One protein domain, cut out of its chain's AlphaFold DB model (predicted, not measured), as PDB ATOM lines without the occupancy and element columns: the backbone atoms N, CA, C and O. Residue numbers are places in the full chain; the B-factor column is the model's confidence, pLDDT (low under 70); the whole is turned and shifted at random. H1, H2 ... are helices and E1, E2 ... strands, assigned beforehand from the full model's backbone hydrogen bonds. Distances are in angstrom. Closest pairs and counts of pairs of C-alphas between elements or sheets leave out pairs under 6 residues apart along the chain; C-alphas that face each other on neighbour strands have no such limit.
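This is residues 5 to 55 and 63 to 113 of the 114 residues of an uncharacterized protein of Rhodopirellula baltica WH47 (UniProt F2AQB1). A wall of four strands, one antiparallel sheet, has two helices, H1 and H2, side by side over one of its faces and running across the strands, while no helix lies over the other face. A third helix, H3, follows H2 at the end of the printed part and lies away from the sheet. The printed part has 102 residues with three named helices and four named strands, in the order H1 E1 E2 E3 E4 H2 H3; across the sheet the order is E1 E2 E3 E4, and the class is mixed, helices and strands. The whole is compact, with a radius of gyration of the C-alphas of 13.6 A and spans of 47 by 31 by 29 A.

Start at the sheet with the hairpin of edge strand E1, residues 34 to 37, and inner strand E2, residues 45 to 52, where N 34 and O 48 are 2.9 A apart. E3, residues 64 to 70, is the antiparallel neighbour of E2, with N 47 and O 69 at 2.8 A. E3 forms a hairpin with edge strand E4, residues 73 to 78, where N 68 and O 75 are 2.8 A apart. H2, residues 82 to 94, is on the sheet at a height of 9.0 A; its closest C-alphas to E4 are Tyr 84 and Phe 77, 4.9 A apart. H1, residues 5 to 20, is on the same face at a height of 10.8 A. H1 and H2 touch, closest at the C-alphas of Leu 16 and Ile 90, 5.2 A, and run the same way at a shallow tilt of 16 degrees. H3, residues 103 to 112, is not on the sheet; it is close to H2 but not clearly touching, the C-alphas of Ala 85 and Phe 104 being closest at 7.8 A, at a steep tilt of 61 degrees. In H1, H2 and H3 every O i to N i+4 pair is within hydrogen-bond range.

Find C-alpha 45 at (212.315, 153.341, 152.350); from there E2 runs 22.7 A to C-alpha 52. E3 spans 20.3 A, E4 16.4 A and E1 10.7 A. Find C-alpha 5 at (202.341, 135.576, 147.692), where H1 begins its 22.7 A. H2 spans 18.3 A, and H3 runs 14.2 A to C-alpha 112 at (195.828, 131.701, 174.027).

Look to the C-alphas of Asp 40 and Asp 113 for the two farthest apart, 46.9 A. Residues 56 to 62 are not printed, and C-alphas 55 and 63 are 7.1 A apart across the cut. The link from H1 to E1 is long, with 13 residues. Confidence is under 70 at residues 40 to 43, 54 to 55 and 99 to 113.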
ATOM      1  N   HIS A   5     202.105 135.954 146.303       85.50
ATOM      2  CA  HIS A   5     202.341 135.576 147.692       85.50
ATOM      3  C   HIS A   5     203.770 135.061 147.936       85.50
ATOM      4  O   HIS A   5     204.443 135.552 148.834       85.50
ATOM      5  N   GLN A   6     204.268 134.144 147.101       87.88
ATOM      6  CA  GLN A   6     205.634 133.614 147.215       87.88
ATOM      7  C   GLN A   6     206.689 134.699 146.984       87.88
ATOM      8  O   GLN A   6     207.705 134.729 147.669       87.88
ATOM      9  N   GLU A   7     206.431 135.623 146.058       89.81
ATOM     10  CA  GLU A   7     207.303 136.783 145.835       89.81
ATOM     11  C   GLU A   7     207.360 137.689 147.073       89.81
ATOM     12  O   GLU A   7     208.434 138.153 147.449       89.81
ATOM     13  N   THR A   8     206.223 137.889 147.747       92.19
ATOM     14  CA  THR A   8     206.147 138.683 148.983       92.19
ATOM     15  C   THR A   8     206.965 138.050 150.112       92.19
ATOM     16  O   THR A   8     207.729 138.746 150.777       92.19
ATOM     17  N   LEU A   9     206.853 136.732 150.303       93.44
ATOM     18  CA  LEU A   9     207.624 136.005 151.317       93.44
ATOM     19  C   LEU A   9     209.130 136.055 151.028       93.44
ATOM     20  O   LEU A   9     209.913 136.395 151.910       93.44
ATOM     21  N   ALA A  10     209.533 135.846 149.772       93.88
ATOM     22  CA  ALA A  10     210.935 135.952 149.369       93.88
ATOM     23  C   ALA A  10     211.517 137.364 149.595       93.88
ATOM     24  O   ALA A  10     212.702 137.518 149.899       93.88
ATOM     25  N   ILE A  11     210.700 138.415 149.454       94.12
ATOM     26  CA  ILE A  11     211.097 139.787 149.800       94.12
ATOM     27  C   ILE A  11     211.303 139.922 151.313       94.12
ATOM     28  O   ILE A  11     212.340 140.439 151.731       94.12
ATOM     29  N   LEU A  12     210.375 139.425 152.137       94.62
ATOM     30  CA  LEU A  12     210.503 139.459 153.599       94.62
ATOM     31  C   LEU A  12     211.758 138.727 154.090       94.62
ATOM     32  O   LEU A  12     212.510 139.280 154.889       94.62
ATOM     33  N   GLU A  13     212.048 137.537 153.567       94.81
ATOM     34  CA  GLU A  13     213.261 136.781 153.910       94.81
ATOM     35  C   GLU A  13     214.546 137.556 153.585       94.81
ATOM     36  O   GLU A  13     215.513 137.551 154.357       94.81
ATOM     37  N   ARG A  14     214.565 138.267 152.450       94.81
ATOM     38  CA  ARG A  14     215.692 139.127 152.064       94.81
ATOM     39  C   ARG A  14     215.861 140.302 153.021       94.81
ATOM     40  O   ARG A  14     216.991 140.591 153.417       94.81
ATOM     41  N   ILE A  15     214.763 140.950 153.414       94.62
ATOM     42  CA  ILE A  15     214.776 142.056 154.383       94.62
ATOM     43  C   ILE A  15     215.267 141.561 155.747       94.62
ATOM     44  O   ILE A  15     216.139 142.187 156.354       94.62
ATOM     45  N   LEU A  16     214.773 140.411 156.208       94.31
ATOM     46  CA  LEU A  16     215.211 139.779 157.450       94.31
ATOM     47  C   LEU A  16     216.706 139.452 157.421       94.31
ATOM     48  O   LEU A  16     217.436 139.804 158.346       94.31
ATOM     49  N   THR A  17     217.185 138.850 156.333       93.56
ATOM     50  CA  THR A  17     218.607 138.533 156.146       93.56
ATOM     51  C   THR A  17     219.474 139.794 156.185       93.56
ATOM     52  O   THR A  17     220.509 139.816 156.851       93.56
ATOM     53  N   ALA A  18     219.054 140.865 155.506       93.75
ATOM     54  CA  ALA A  18     219.768 142.139 155.508       93.75
ATOM     55  C   ALA A  18     219.767 142.805 156.897       93.75
ATOM     56  O   ALA A  18     220.794 143.336 157.320       93.75
ATOM     57  N   THR A  19     218.653 142.711 157.627       94.50
ATOM     58  CA  THR A  19     218.512 143.222 158.999       94.50
ATOM     59  C   THR A  19     219.423 142.462 159.968       94.50
ATOM     60  O   THR A  19     220.194 143.084 160.690       94.50
ATOM     61  N   ARG A  20     219.434 141.121 159.916       93.06
ATOM     62  CA  ARG A  20     220.339 140.265 160.714       93.06
ATOM     63  C   ARG A  20     221.812 140.529 160.415       93.06
ATOM     64  O   ARG A  20     222.643 140.473 161.313       93.06
ATOM     65  N   ALA A  21     222.137 140.840 159.164       92.31
ATOM     66  CA  ALA A  21     223.492 141.191 158.754       92.31
ATOM     67  C   ALA A  21     223.904 142.630 159.129       92.31
ATOM     68  O   ALA A  21     225.012 143.036 158.782       92.31
ATOM     69  N   GLY A  22     223.028 143.418 159.767       90.44
ATOM     70  CA  GLY A  22     223.296 144.817 160.113       90.44
ATOM     71  C   GLY A  22     223.405 145.749 158.902       90.44
ATOM     72  O   GLY A  22     223.985 146.823 159.007       90.44
ATOM     73  N   LYS A  23     222.881 145.342 157.738       92.25
ATOM     74  CA  LYS A  23     222.896 146.151 156.506       92.25
ATOM     75  C   LYS A  23     221.773 147.183 156.453       92.25
ATOM     76  O   LYS A  23     221.830 148.086 155.629       92.25
ATOM     77  N   LEU A  24     220.747 147.004 157.283       93.25
ATOM     78  CA  LEU A  24     219.613 147.912 157.408       93.25
ATOM     79  C   LEU A  24     219.643 148.544 158.795       93.25
ATOM     80  O   LEU A  24     219.647 147.835 159.803       93.25
ATOM     81  N   THR A  25     219.643 149.872 158.829       92.94
ATOM     82  CA  THR A  25     219.550 150.647 160.067       92.94
ATOM     83  C   THR A  25     218.108 151.075 160.251       92.94
ATOM     84  O   THR A  25     217.580 151.849 159.451       92.94
ATOM     85  N   TRP A  26     217.465 150.549 161.288       94.81
ATOM     86  CA  TRP A  26     216.064 150.824 161.576       94.81
ATOM     87  C   TRP A  26     215.927 151.946 162.599       94.81
ATOM     88  O   TRP A  26     216.566 151.915 163.652       94.81
ATOM     89  N   VAL A  27     215.052 152.900 162.309       94.75
ATOM     90  CA  VAL A  27     214.728 154.024 163.188       94.75
ATOM     91  C   VAL A  27     213.225 154.091 163.417       94.75
ATOM     92  O   VAL A  27     212.436 153.732 162.540       94.75
ATOM     93  N   ASP A  28     212.831 154.535 164.606       93.69
ATOM     94  CA  ASP A  28     211.431 154.853 164.875       93.69
ATOM     95  C   ASP A  28     211.038 156.125 164.113       93.69
ATOM     96  O   ASP A  28     211.826 157.062 163.974       93.69
ATOM     97  N   ASP A  29     209.817 156.133 163.596       92.00
ATOM     98  CA  ASP A  29     209.225 157.210 162.816       92.00
ATOM     99  C   ASP A  29     207.853 157.592 163.392       92.00
ATOM    100  O   ASP A  29     207.377 157.038 164.386       92.00
ATOM    101  N   VAL A  30     207.202 158.581 162.784       87.94
ATOM    102  CA  VAL A  30     205.869 159.036 163.198       87.94
ATOM    103  C   VAL A  30     204.828 157.907 163.154       87.94
ATOM    104  O   VAL A  30     204.894 157.025 162.305       87.94
ATOM    105  N   ASN A  31     203.804 157.969 164.012       85.50
ATOM    106  CA  ASN A  31     202.662 157.034 164.023       85.50
ATOM    107  C   ASN A  31     203.044 155.545 164.162       85.50
ATOM    108  O   ASN A  31     202.474 154.699 163.466       85.50
ATOM    109  N   ASP A  32     204.005 155.245 165.039       87.06
ATOM    110  CA  ASP A  32     204.472 153.887 165.365       87.06
ATOM    111  C   ASP A  32     205.075 153.112 164.184       87.06
ATOM    112  O   ASP A  32     205.224 151.886 164.234       87.06
ATOM    113  N   TRP A  33     205.440 153.818 163.113       94.25
ATOM    114  CA  TRP A  33     206.219 153.239 162.032       94.25
ATOM    115  C   TRP A  33     207.666 153.053 162.465       94.25
ATOM    116  O   TRP A  33     208.255 153.892 163.138       94.25
ATOM    117  N   ARG A  34     208.265 151.958 162.013       95.00
ATOM    118  CA  ARG A  34     209.705 151.738 162.057       95.00
ATOM    119  C   ARG A  34     210.205 151.640 160.630       95.00
ATOM    120  O   ARG A  34     209.651 150.869 159.847       95.00
ATOM    121  N   LYS A  35     211.212 152.439 160.290       95.25
ATOM    122  CA  LYS A  35     211.678 152.615 158.911       95.25
ATOM    123  C   LYS A  35     213.168 152.375 158.759       95.25
ATOM    124  O   LYS A  35     213.934 152.556 159.703       95.25
ATOM    125  N   THR A  36     213.570 152.015 157.553       94.81
ATOM    126  CA  THR A  36     214.961 151.979 157.108       94.81
ATOM    127  C   THR A  36     215.041 152.469 155.665       94.81
ATOM    128  O   THR A  36     214.102 152.273 154.891       94.81
ATOM    129  N   GLU A  37     216.140 153.121 155.307       92.69
ATOM    130  CA  GLU A  37     216.423 153.578 153.945       92.69
ATOM    131  C   GLU A  37     217.275 152.535 153.219       92.69
ATOM    132  O   GLU A  37     218.181 151.932 153.800       92.69
ATOM    133  N   VAL A  38     216.966 152.292 151.945       86.12
ATOM    134  CA  VAL A  38     217.685 151.333 151.105       86.12
ATOM    135  C   VAL A  38     218.340 152.065 149.940       86.12
ATOM    136  O   VAL A  38     217.681 152.467 148.985       86.12
ATOM    137  N   GLY A  39     219.669 152.160 149.990       78.31
ATOM    138  CA  GLY A  39     220.455 152.926 149.022       78.31
ATOM    139  C   GLY A  39     220.554 154.404 149.400       78.31
ATOM    140  O   GLY A  39     220.242 154.775 150.525       78.31
ATOM    141  N   ASP A  40     221.001 155.227 148.452       68.38
ATOM    142  CA  ASP A  40     221.299 156.651 148.681       68.38
ATOM    143  C   ASP A  40     220.090 157.582 148.439       68.38
ATOM    144  O   ASP A  40     220.247 158.800 148.434       68.38
ATOM    145  N   ASP A  41     218.899 157.024 148.189       64.81
ATOM    146  CA  ASP A  41     217.693 157.771 147.806       64.81
ATOM    147  C   ASP A  41     216.581 157.593 148.855       64.81
ATOM    148  O   ASP A  41     216.082 156.482 149.060       64.81
ATOM    149  N   ASP A  42     216.115 158.700 149.443       60.12
ATOM    150  CA  ASP A  42     215.054 158.741 150.472       60.12
ATOM    151  C   ASP A  42     213.723 158.113 150.002       60.12
ATOM    152  O   ASP A  42     212.862 157.723 150.797       60.12
ATOM    153  N   CYS A  43     213.531 157.999 148.684       62.72
ATOM    154  CA  CYS A  43     212.354 157.379 148.074       62.72
ATOM    155  C   CYS A  43     212.335 155.844 148.176       62.72
ATOM    156  O   CYS A  43     211.303 155.238 147.888       62.72
ATOM    157  N   ASN A  44     213.430 155.213 148.608       83.69
ATOM    158  CA  ASN A  44     213.554 153.763 148.752       83.69
ATOM    159  C   ASN A  44     213.526 153.328 150.222       83.69
ATOM    160  O   ASN A  44     214.399 152.599 150.691       83.69
ATOM    161  N   SER A  45     212.512 153.769 150.964       92.06
ATOM    162  CA  SER A  45     212.315 153.341 152.350       92.06
ATOM    163  C   SER A  45     211.500 152.050 152.454       92.06
ATOM    164  O   SER A  45     210.586 151.783 151.670       92.06
ATOM    165  N   ILE A  46     211.841 151.237 153.450       94.94
ATOM    166  CA  ILE A  46     211.034 150.112 153.919       94.94
ATOM    167  C   ILE A  46     210.530 150.486 155.305       94.94
ATOM    168  O   ILE A  46     211.327 150.789 156.191       94.94
ATOM    169  N   SER A  47     209.220 150.419 155.499       96.19
ATOM    170  CA  SER A  47     208.565 150.761 156.754       96.19
ATOM    171  C   SER A  47     207.636 149.643 157.190       96.19
ATOM    172  O   SER A  47     206.949 149.043 156.364       96.19
ATOM    173  N   TYR A  48     207.568 149.376 158.488       96.38
ATOM    174  CA  TYR A  48     206.561 148.479 159.044       96.38
ATOM    175  C   TYR A  48     206.003 148.998 160.371       96.38
ATOM    176  O   TYR A  48     206.632 149.818 161.040       96.38
ATOM    177  N   ARG A  49     204.817 148.520 160.757       94.81
ATOM    178  CA  ARG A  49     204.202 148.816 162.060       94.81
ATOM    179  C   ARG A  49     203.286 147.696 162.533       94.81
ATOM    180  O   ARG A  49     202.787 146.912 161.726       94.81
ATOM    181  N   PHE A  50     202.999 147.691 163.830       90.56
ATOM    182  CA  PHE A  50     201.852 146.968 164.373       90.56
ATOM    183  C   PHE A  50     200.590 147.796 164.176       90.56
ATOM    184  O   PHE A  50     200.584 149.007 164.391       90.56
ATOM    185  N   ARG A  51     199.504 147.135 163.789       87.50
ATOM    186  CA  ARG A  51     198.194 147.754 163.663       87.50
ATOM    187  C   ARG A  51     197.165 146.905 164.387       87.50
ATOM    188  O   ARG A  51     197.093 145.696 164.188       87.50
ATOM    189  N   TYR A  52     196.364 147.570 165.205       82.31
ATOM    190  CA  TYR A  52     195.149 147.008 165.772       82.31
ATOM    191  C   TYR A  52     193.975 147.396 164.873       82.31
ATOM    192  O   TYR A  52     193.784 148.580 164.577       82.31
ATOM    193  N   ILE A  53     193.214 146.412 164.402       77.25
ATOM    194  CA  ILE A  53     191.970 146.652 163.675       77.25
ATOM    195  C   ILE A  53     190.818 146.468 164.654       77.25
ATOM    196  O   ILE A  53     190.495 145.353 165.057       77.25
ATOM    197  N   GLU A  54     190.159 147.573 164.991       64.12
ATOM    198  CA  GLU A  54     188.900 147.547 165.726       64.12
ATOM    199  C   GLU A  54     187.782 147.060 164.786       64.12
ATOM    200  O   GLU A  54     187.107 147.839 164.117       64.12
ATOM    201  N   ALA A  55     187.643 145.742 164.663       61.66
ATOM    202  CA  ALA A  55     186.518 145.102 163.993       61.66
ATOM    203  C   ALA A  55     185.544 144.542 165.047       61.66
ATOM    204  O   ALA A  55     185.987 144.108 166.113       61.66
ATOM    205  N   PRO A  63     192.672 140.659 166.257       72.62
ATOM    206  CA  PRO A  63     192.643 142.015 165.702       72.62
ATOM    207  C   PRO A  63     194.033 142.612 165.430       72.62
ATOM    208  O   PRO A  63     194.119 143.721 164.890       72.62
ATOM    209  N   TYR A  64     195.120 141.932 165.804       80.88
ATOM    210  CA  TYR A  64     196.481 142.400 165.570       80.88
ATOM    211  C   TYR A  64     197.017 141.960 164.201       80.88
ATOM    212  O   TYR A  64     196.970 140.793 163.805       80.88
ATOM    213  N   MET A  65     197.608 142.917 163.490       89.88
ATOM    214  CA  MET A  65     198.324 142.675 162.243       89.88
ATOM    215  C   MET A  65     199.647 143.442 162.205       89.88
ATOM    216  O   MET A  65     199.814 144.472 162.863       89.88
ATOM    217  N   LEU A  66     200.566 142.967 161.370       92.31
ATOM    218  CA  LEU A  66     201.743 143.717 160.954       92.31
ATOM    219  C   LEU A  66     201.541 144.238 159.531       92.31
ATOM    220  O   LEU A  66     201.108 143.506 158.642       92.31
ATOM    221  N   GLU A  67     201.849 145.511 159.321       95.25
ATOM    222  CA  GLU A  67     201.767 146.180 158.023       95.25
ATOM    223  C   GLU A  67     203.178 146.500 157.530       95.25
ATOM    224  O   GLU A  67     203.986 147.004 158.305       95.25
ATOM    225  N   LEU A  68     203.463 146.215 156.257       95.75
ATOM    226  CA  LEU A  68     204.704 146.539 155.554       95.75
ATOM    227  C   LEU A  68     204.400 147.472 154.380       95.75
ATOM    228  O   LEU A  68     203.519 147.194 153.563       95.75
ATOM    229  N   MET A  69     205.193 148.529 154.253       95.12
ATOM    230  CA  MET A  69     205.177 149.455 153.128       95.12
ATOM    231  C   MET A  69     206.584 149.631 152.564       95.12
ATOM    232  O   MET A  69     207.518 149.959 153.289       95.12
ATOM    233  N   MET A  70     206.725 149.444 151.256       92.44
ATOM    234  CA  MET A  70     207.916 149.800 150.485       92.44
ATOM    235  C   MET A  70     207.518 150.106 149.031       92.44
ATOM    236  O   MET A  70     206.417 149.730 148.604       92.44
ATOM    237  N   PRO A  71     208.372 150.756 148.224       90.00
ATOM    238  CA  PRO A  71     208.089 150.960 146.808       90.00
ATOM    239  C   PRO A  71     207.725 149.648 146.097       90.00
ATOM    240  O   PRO A  71     208.484 148.681 146.102       90.00
ATOM    241  N   GLY A  72     206.532 149.606 145.500       87.69
ATOM    242  CA  GLY A  72     206.025 148.436 144.775       87.69
ATOM    243  C   GLY A  72     205.385 147.334 145.634       87.69
ATOM    244  O   GLY A  72     204.819 146.402 145.061       87.69
ATOM    245  N   LEU A  73     205.396 147.437 146.970       89.19
ATOM    246  CA  LEU A  73     204.780 146.450 147.864       89.19
ATOM    247  C   LEU A  73     204.121 147.117 149.082       89.19
ATOM    248  O   LEU A  73     204.776 147.740 149.913       89.19
ATOM    249  N   ASN A  74     202.811 146.913 149.215       93.56
ATOM    250  CA  ASN A  74     202.064 147.165 150.442       93.56
ATOM    251  C   ASN A  74     201.383 145.853 150.844       93.56
ATOM    252  O   ASN A  74     200.634 145.281 150.044       93.56
ATOM    253  N   ALA A  75     201.702 145.352 152.035       92.69
ATOM    254  CA  ALA A  75     201.225 144.067 152.516       92.69
ATOM    255  C   ALA A  75     200.853 144.124 153.999       92.69
ATOM    256  O   ALA A  75     201.532 144.749 154.809       92.69
ATOM    257  N   GLY A  76     199.771 143.427 154.340       93.12
ATOM    258  CA  GLY A  76     199.306 143.239 155.704       93.12
ATOM    259  C   GLY A  76     199.289 141.761 156.059       93.12
ATOM    260  O   GLY A  76     198.812 140.945 155.269       93.12
ATOM    261  N   PHE A  77     199.788 141.428 157.243       90.62
ATOM    262  CA  PHE A  77     199.906 140.056 157.716       90.62
ATOM    263  C   PHE A  77     199.212 139.907 159.062       90.62
ATOM    264  O   PHE A  77     199.511 140.640 160.002       90.62
ATOM    265  N   PHE A  78     198.287 138.956 159.149       87.75
ATOM    266  CA  PHE A  78     197.628 138.591 160.401       87.75
ATOM    267  C   PHE A  78     198.457 137.562 161.160       87.75
ATOM    268  O   PHE A  78     199.218 136.795 160.557       87.75
ATOM    269  N   ILE A  79     198.270 137.526 162.477       83.62
ATOM    270  CA  ILE A  79     198.868 136.513 163.344       83.62
ATOM    271  C   ILE A  79     198.577 135.104 162.804       83.62
ATOM    272  O   ILE A  79     197.500 134.821 162.282       83.62
ATOM    273  N   GLY A  80     199.580 134.229 162.892       78.94
ATOM    274  CA  GLY A  80     199.514 132.849 162.399       78.94
ATOM    275  C   GLY A  80     199.865 132.679 160.918       78.94
ATOM    276  O   GLY A  80     199.980 131.549 160.452       78.94
ATOM    277  N   THR A  81     200.080 133.767 160.169       87.06
ATOM    278  CA  THR A  81     200.590 133.688 158.790       87.06
ATOM    279  C   THR A  81     202.118 133.691 158.748       87.06
ATOM    280  O   THR A  81     202.778 134.325 159.569       87.06
ATOM    281  N   GLU A  82     202.695 133.038 157.738       89.62
ATOM    282  CA  GLU A  82     204.150 133.014 157.517       89.62
ATOM    283  C   GLU A  82     204.734 134.424 157.330       89.62
ATOM    284  O   GLU A  82     205.772 134.762 157.894       89.62
ATOM    285  N   GLY A  83     204.021 135.296 156.610       91.44
ATOM    286  CA  GLY A  83     204.443 136.686 156.441       91.44
ATOM    287  C   GLY A  83     204.440 137.484 157.750       91.44
ATOM    288  O   GLY A  83     205.297 138.348 157.932       91.44
ATOM    289  N   TYR A  84     203.540 137.167 158.689       91.00
ATOM    290  CA  TYR A  84     203.564 137.763 160.026       91.00
ATOM    291  C   TYR A  84     204.795 137.304 160.801       91.00
ATOM    292  O   TYR A  84     205.481 138.145 161.369       91.00
ATOM    293  N   ALA A  85     205.098 136.002 160.791       89.25
ATOM    294  CA  ALA A  85     206.265 135.456 161.481       89.25
ATOM    295  C   ALA A  85     207.566 136.111 160.986       89.25
ATOM    296  O   ALA A  85     208.337 136.641 161.782       89.25
ATOM    297  N   LEU A  86     207.757 136.192 159.665       93.06
ATOM    298  CA  LEU A  86     208.935 136.835 159.074       93.06
ATOM    299  C   LEU A  86     209.034 138.330 159.418       93.06
ATOM    300  O   LEU A  86     210.120 138.830 159.714       93.06
ATOM    301  N   LEU A  87     207.918 139.062 159.382       94.31
ATOM    302  CA  LEU A  87     207.918 140.490 159.704       94.31
ATOM    303  C   LEU A  87     208.078 140.757 161.207       94.31
ATOM    304  O   LEU A  87     208.675 141.760 161.600       94.31
ATOM    305  N   PHE A  88     207.609 139.844 162.054       91.69
ATOM    306  CA  PHE A  88     207.853 139.879 163.491       91.69
ATOM    307  C   PHE A  88     209.331 139.619 163.813       91.69
ATOM    308  O   PHE A  88     209.916 140.339 164.618       91.69
ATOM    309  N   ASP A  89     209.975 138.682 163.123       92.56
ATOM    310  CA  ASP A  89     211.418 138.463 163.233       92.56
ATOM    311  C   ASP A  89     212.214 139.708 162.830       92.56
ATOM    312  O   ASP A  89     213.145 140.108 163.535       92.56
ATOM    313  N   ILE A  90     211.822 140.370 161.733       94.25
ATOM    314  CA  ILE A  90     212.394 141.670 161.350       94.25
ATOM    315  C   ILE A  90     212.224 142.656 162.507       94.25
ATOM    316  O   ILE A  90     213.182 143.342 162.868       94.25
ATOM    317  N   HIS A  91     211.044 142.695 163.134       92.81
ATOM    318  CA  HIS A  91     210.799 143.567 164.274       92.81
ATOM    319  C   HIS A  91     211.747 143.307 165.443       92.81
ATOM    320  O   HIS A  91     212.369 144.255 165.929       92.81
ATOM    321  N   VAL A  92     211.883 142.052 165.868       90.75
ATOM    322  CA  VAL A  92     212.751 141.659 166.984       90.75
ATOM    323  C   VAL A  92     214.202 142.041 166.695       90.75
ATOM    324  O   VAL A  92     214.817 142.757 167.489       90.75
ATOM    325  N   VAL A  93     214.725 141.657 165.527       92.25
ATOM    326  CA  VAL A  93     216.121 141.937 165.152       92.25
ATOM    327  C   VAL A  93     216.363 143.439 165.018       92.25
ATOM    328  O   VAL A  93     217.377 143.944 165.491       92.25
ATOM    329  N   SER A  94     215.422 144.187 164.433       92.62
ATOM    330  CA  SER A  94     215.562 145.639 164.262       92.62
ATOM    331  C   SER A  94     215.710 146.392 165.588       92.62
ATOM    332  O   SER A  94     216.249 147.498 165.606       92.62
ATOM    333  N   LYS A  95     215.206 145.819 166.688       89.50
ATOM    334  CA  LYS A  95     215.302 146.358 168.049       89.50
ATOM    335  C   LYS A  95     216.524 145.840 168.813       89.50
ATOM    336  O   LYS A  95     216.684 146.171 169.983       89.50
ATOM    337  N   GLY A  96     217.377 145.041 168.172       84.12
ATOM    338  CA  GLY A  96     218.535 144.409 168.803       84.12
ATOM    339  C   GLY A  96     218.197 143.154 169.613       84.12
ATOM    340  O   GLY A  96     219.009 142.735 170.433       84.12
ATOM    341  N   GLY A  97     217.008 142.571 169.419       82.56
ATOM    342  CA  GLY A  97     216.626 141.295 170.020       82.56
ATOM    343  C   GLY A  97     217.109 140.088 169.211       82.56
ATOM    344  O   GLY A  97     217.431 140.204 168.028       82.56
ATOM    345  N   ASP A  98     217.116 138.917 169.849       76.88
ATOM    346  CA  ASP A  98     217.366 137.633 169.190       76.88
ATOM    347  C   ASP A  98     216.021 136.984 168.804       76.88
ATOM    348  O   ASP A  98     215.206 136.714 169.690       76.88
ATOM    349  N   PRO A  99     215.762 136.736 167.506       69.31
ATOM    350  CA  PRO A  99     214.524 136.136 167.019       69.31
ATOM    351  C   PRO A  99     214.432 134.625 167.278       69.31
ATOM    352  O   PRO A  99     213.592 133.990 166.654       69.31
ATOM    353  N   SER A 100     215.286 134.033 168.135       61.41
ATOM    354  CA  SER A 100     215.292 132.591 168.414       61.41
ATOM    355  C   SER A 100     213.865 132.020 168.455       61.41
ATOM    356  O   SER A 100     213.020 132.473 169.232       61.41
ATOM    357  N   ASP A 101     213.641 131.062 167.552       52.75
ATOM    358  CA  ASP A 101     212.399 130.517 166.961       52.75
ATOM    359  C   ASP A 101     211.267 130.124 167.945       52.75
ATOM    360  O   ASP A 101     210.204 129.643 167.562       52.75
ATOM    361  N   ALA A 102     211.484 130.300 169.246       52.25
ATOM    362  CA  ALA A 102     210.581 129.925 170.318       52.25
ATOM    363  C   ALA A 102     209.871 131.109 170.985       52.25
ATOM    364  O   ALA A 102     208.860 130.869 171.634       52.25
ATOM    365  N   GLN A 103     210.332 132.363 170.862       57.88
ATOM    366  CA  GLN A 103     209.683 133.459 171.602       57.88
ATOM    367  C   GLN A 103     208.279 133.764 171.060       57.88
ATOM    368  O   GLN A 103     207.357 133.934 171.845       57.88
ATOM    369  N   PHE A 104     208.076 133.740 169.737       59.69
ATOM    370  CA  PHE A 104     206.745 133.923 169.143       59.69
ATOM    371  C   PHE A 104     205.799 132.751 169.437       59.69
ATOM    372  O   PHE A 104     204.674 132.981 169.871       59.69
ATOM    373  N   ALA A 105     206.237 131.501 169.229       55.28
ATOM    374  CA  ALA A 105     205.411 130.329 169.527       55.28
ATOM    375  C   ALA A 105     205.026 130.293 171.012       55.28
ATOM    376  O   ALA A 105     203.876 130.027 171.343       55.28
ATOM    377  N   LYS A 106     205.966 130.636 171.897       57.72
ATOM    378  CA  LYS A 106     205.733 130.735 173.336       57.72
ATOM    379  C   LYS A 106     204.785 131.881 173.687       57.72
ATOM    380  O   LYS A 106     203.807 131.632 174.369       57.72
ATOM    381  N   ASP A 107     204.984 133.084 173.149       56.28
ATOM    382  CA  ASP A 107     204.093 134.228 173.392       56.28
ATOM    383  C   ASP A 107     202.679 134.005 172.816       56.28
ATOM    384  O   ASP A 107     201.700 134.495 173.375       56.28
ATOM    385  N   PHE A 108     202.548 133.287 171.696       54.44
ATOM    386  CA  PHE A 108     201.259 132.933 171.101       54.44
ATOM    387  C   PHE A 108     200.523 131.872 171.930       54.44
ATOM    388  O   PHE A 108     199.333 132.042 172.194       54.44
ATOM    389  N   LEU A 109     201.216 130.813 172.357       58.28
ATOM    390  CA  LEU A 109     200.651 129.767 173.217       58.28
ATOM    391  C   LEU A 109     200.281 130.326 174.601       58.28
ATOM    392  O   LEU A 109     199.134 130.187 175.025       58.28
ATOM    393  N   ASP A 110     201.182 131.091 175.225       59.47
ATOM    394  CA  ASP A 110     200.974 131.719 176.538       59.47
ATOM    395  C   ASP A 110     199.795 132.718 176.534       59.47
ATOM    396  O   ASP A 110     199.133 132.901 177.555       59.47
ATOM    397  N   ARG A 111     199.498 133.381 175.403       53.25
ATOM    398  CA  ARG A 111     198.358 134.318 175.277       53.25
ATOM    399  C   ARG A 111     197.021 133.645 174.971       53.25
ATOM    400  O   ARG A 111     195.988 134.282 175.175       53.25
ATOM    401  N   ASN A 112     197.031 132.418 174.456       45.31
ATOM    402  CA  ASN A 112     195.828 131.701 174.027       45.31
ATOM    403  C   ASN A 112     195.458 130.520 174.943       45.31
ATOM    404  O   ASN A 112     194.520 129.798 174.616       45.31
ATOM    405  N   ASP A 113     196.141 130.356 176.086       50.03
ATOM    406  CA  ASP A 113     195.894 129.276 177.060       50.03
ATOM    407  C   ASP A 113     195.973 127.870 176.407       50.03
ATOM    408  O   ASP A 113     195.164 126.979 176.684       50.03
TER     409      ASP A 113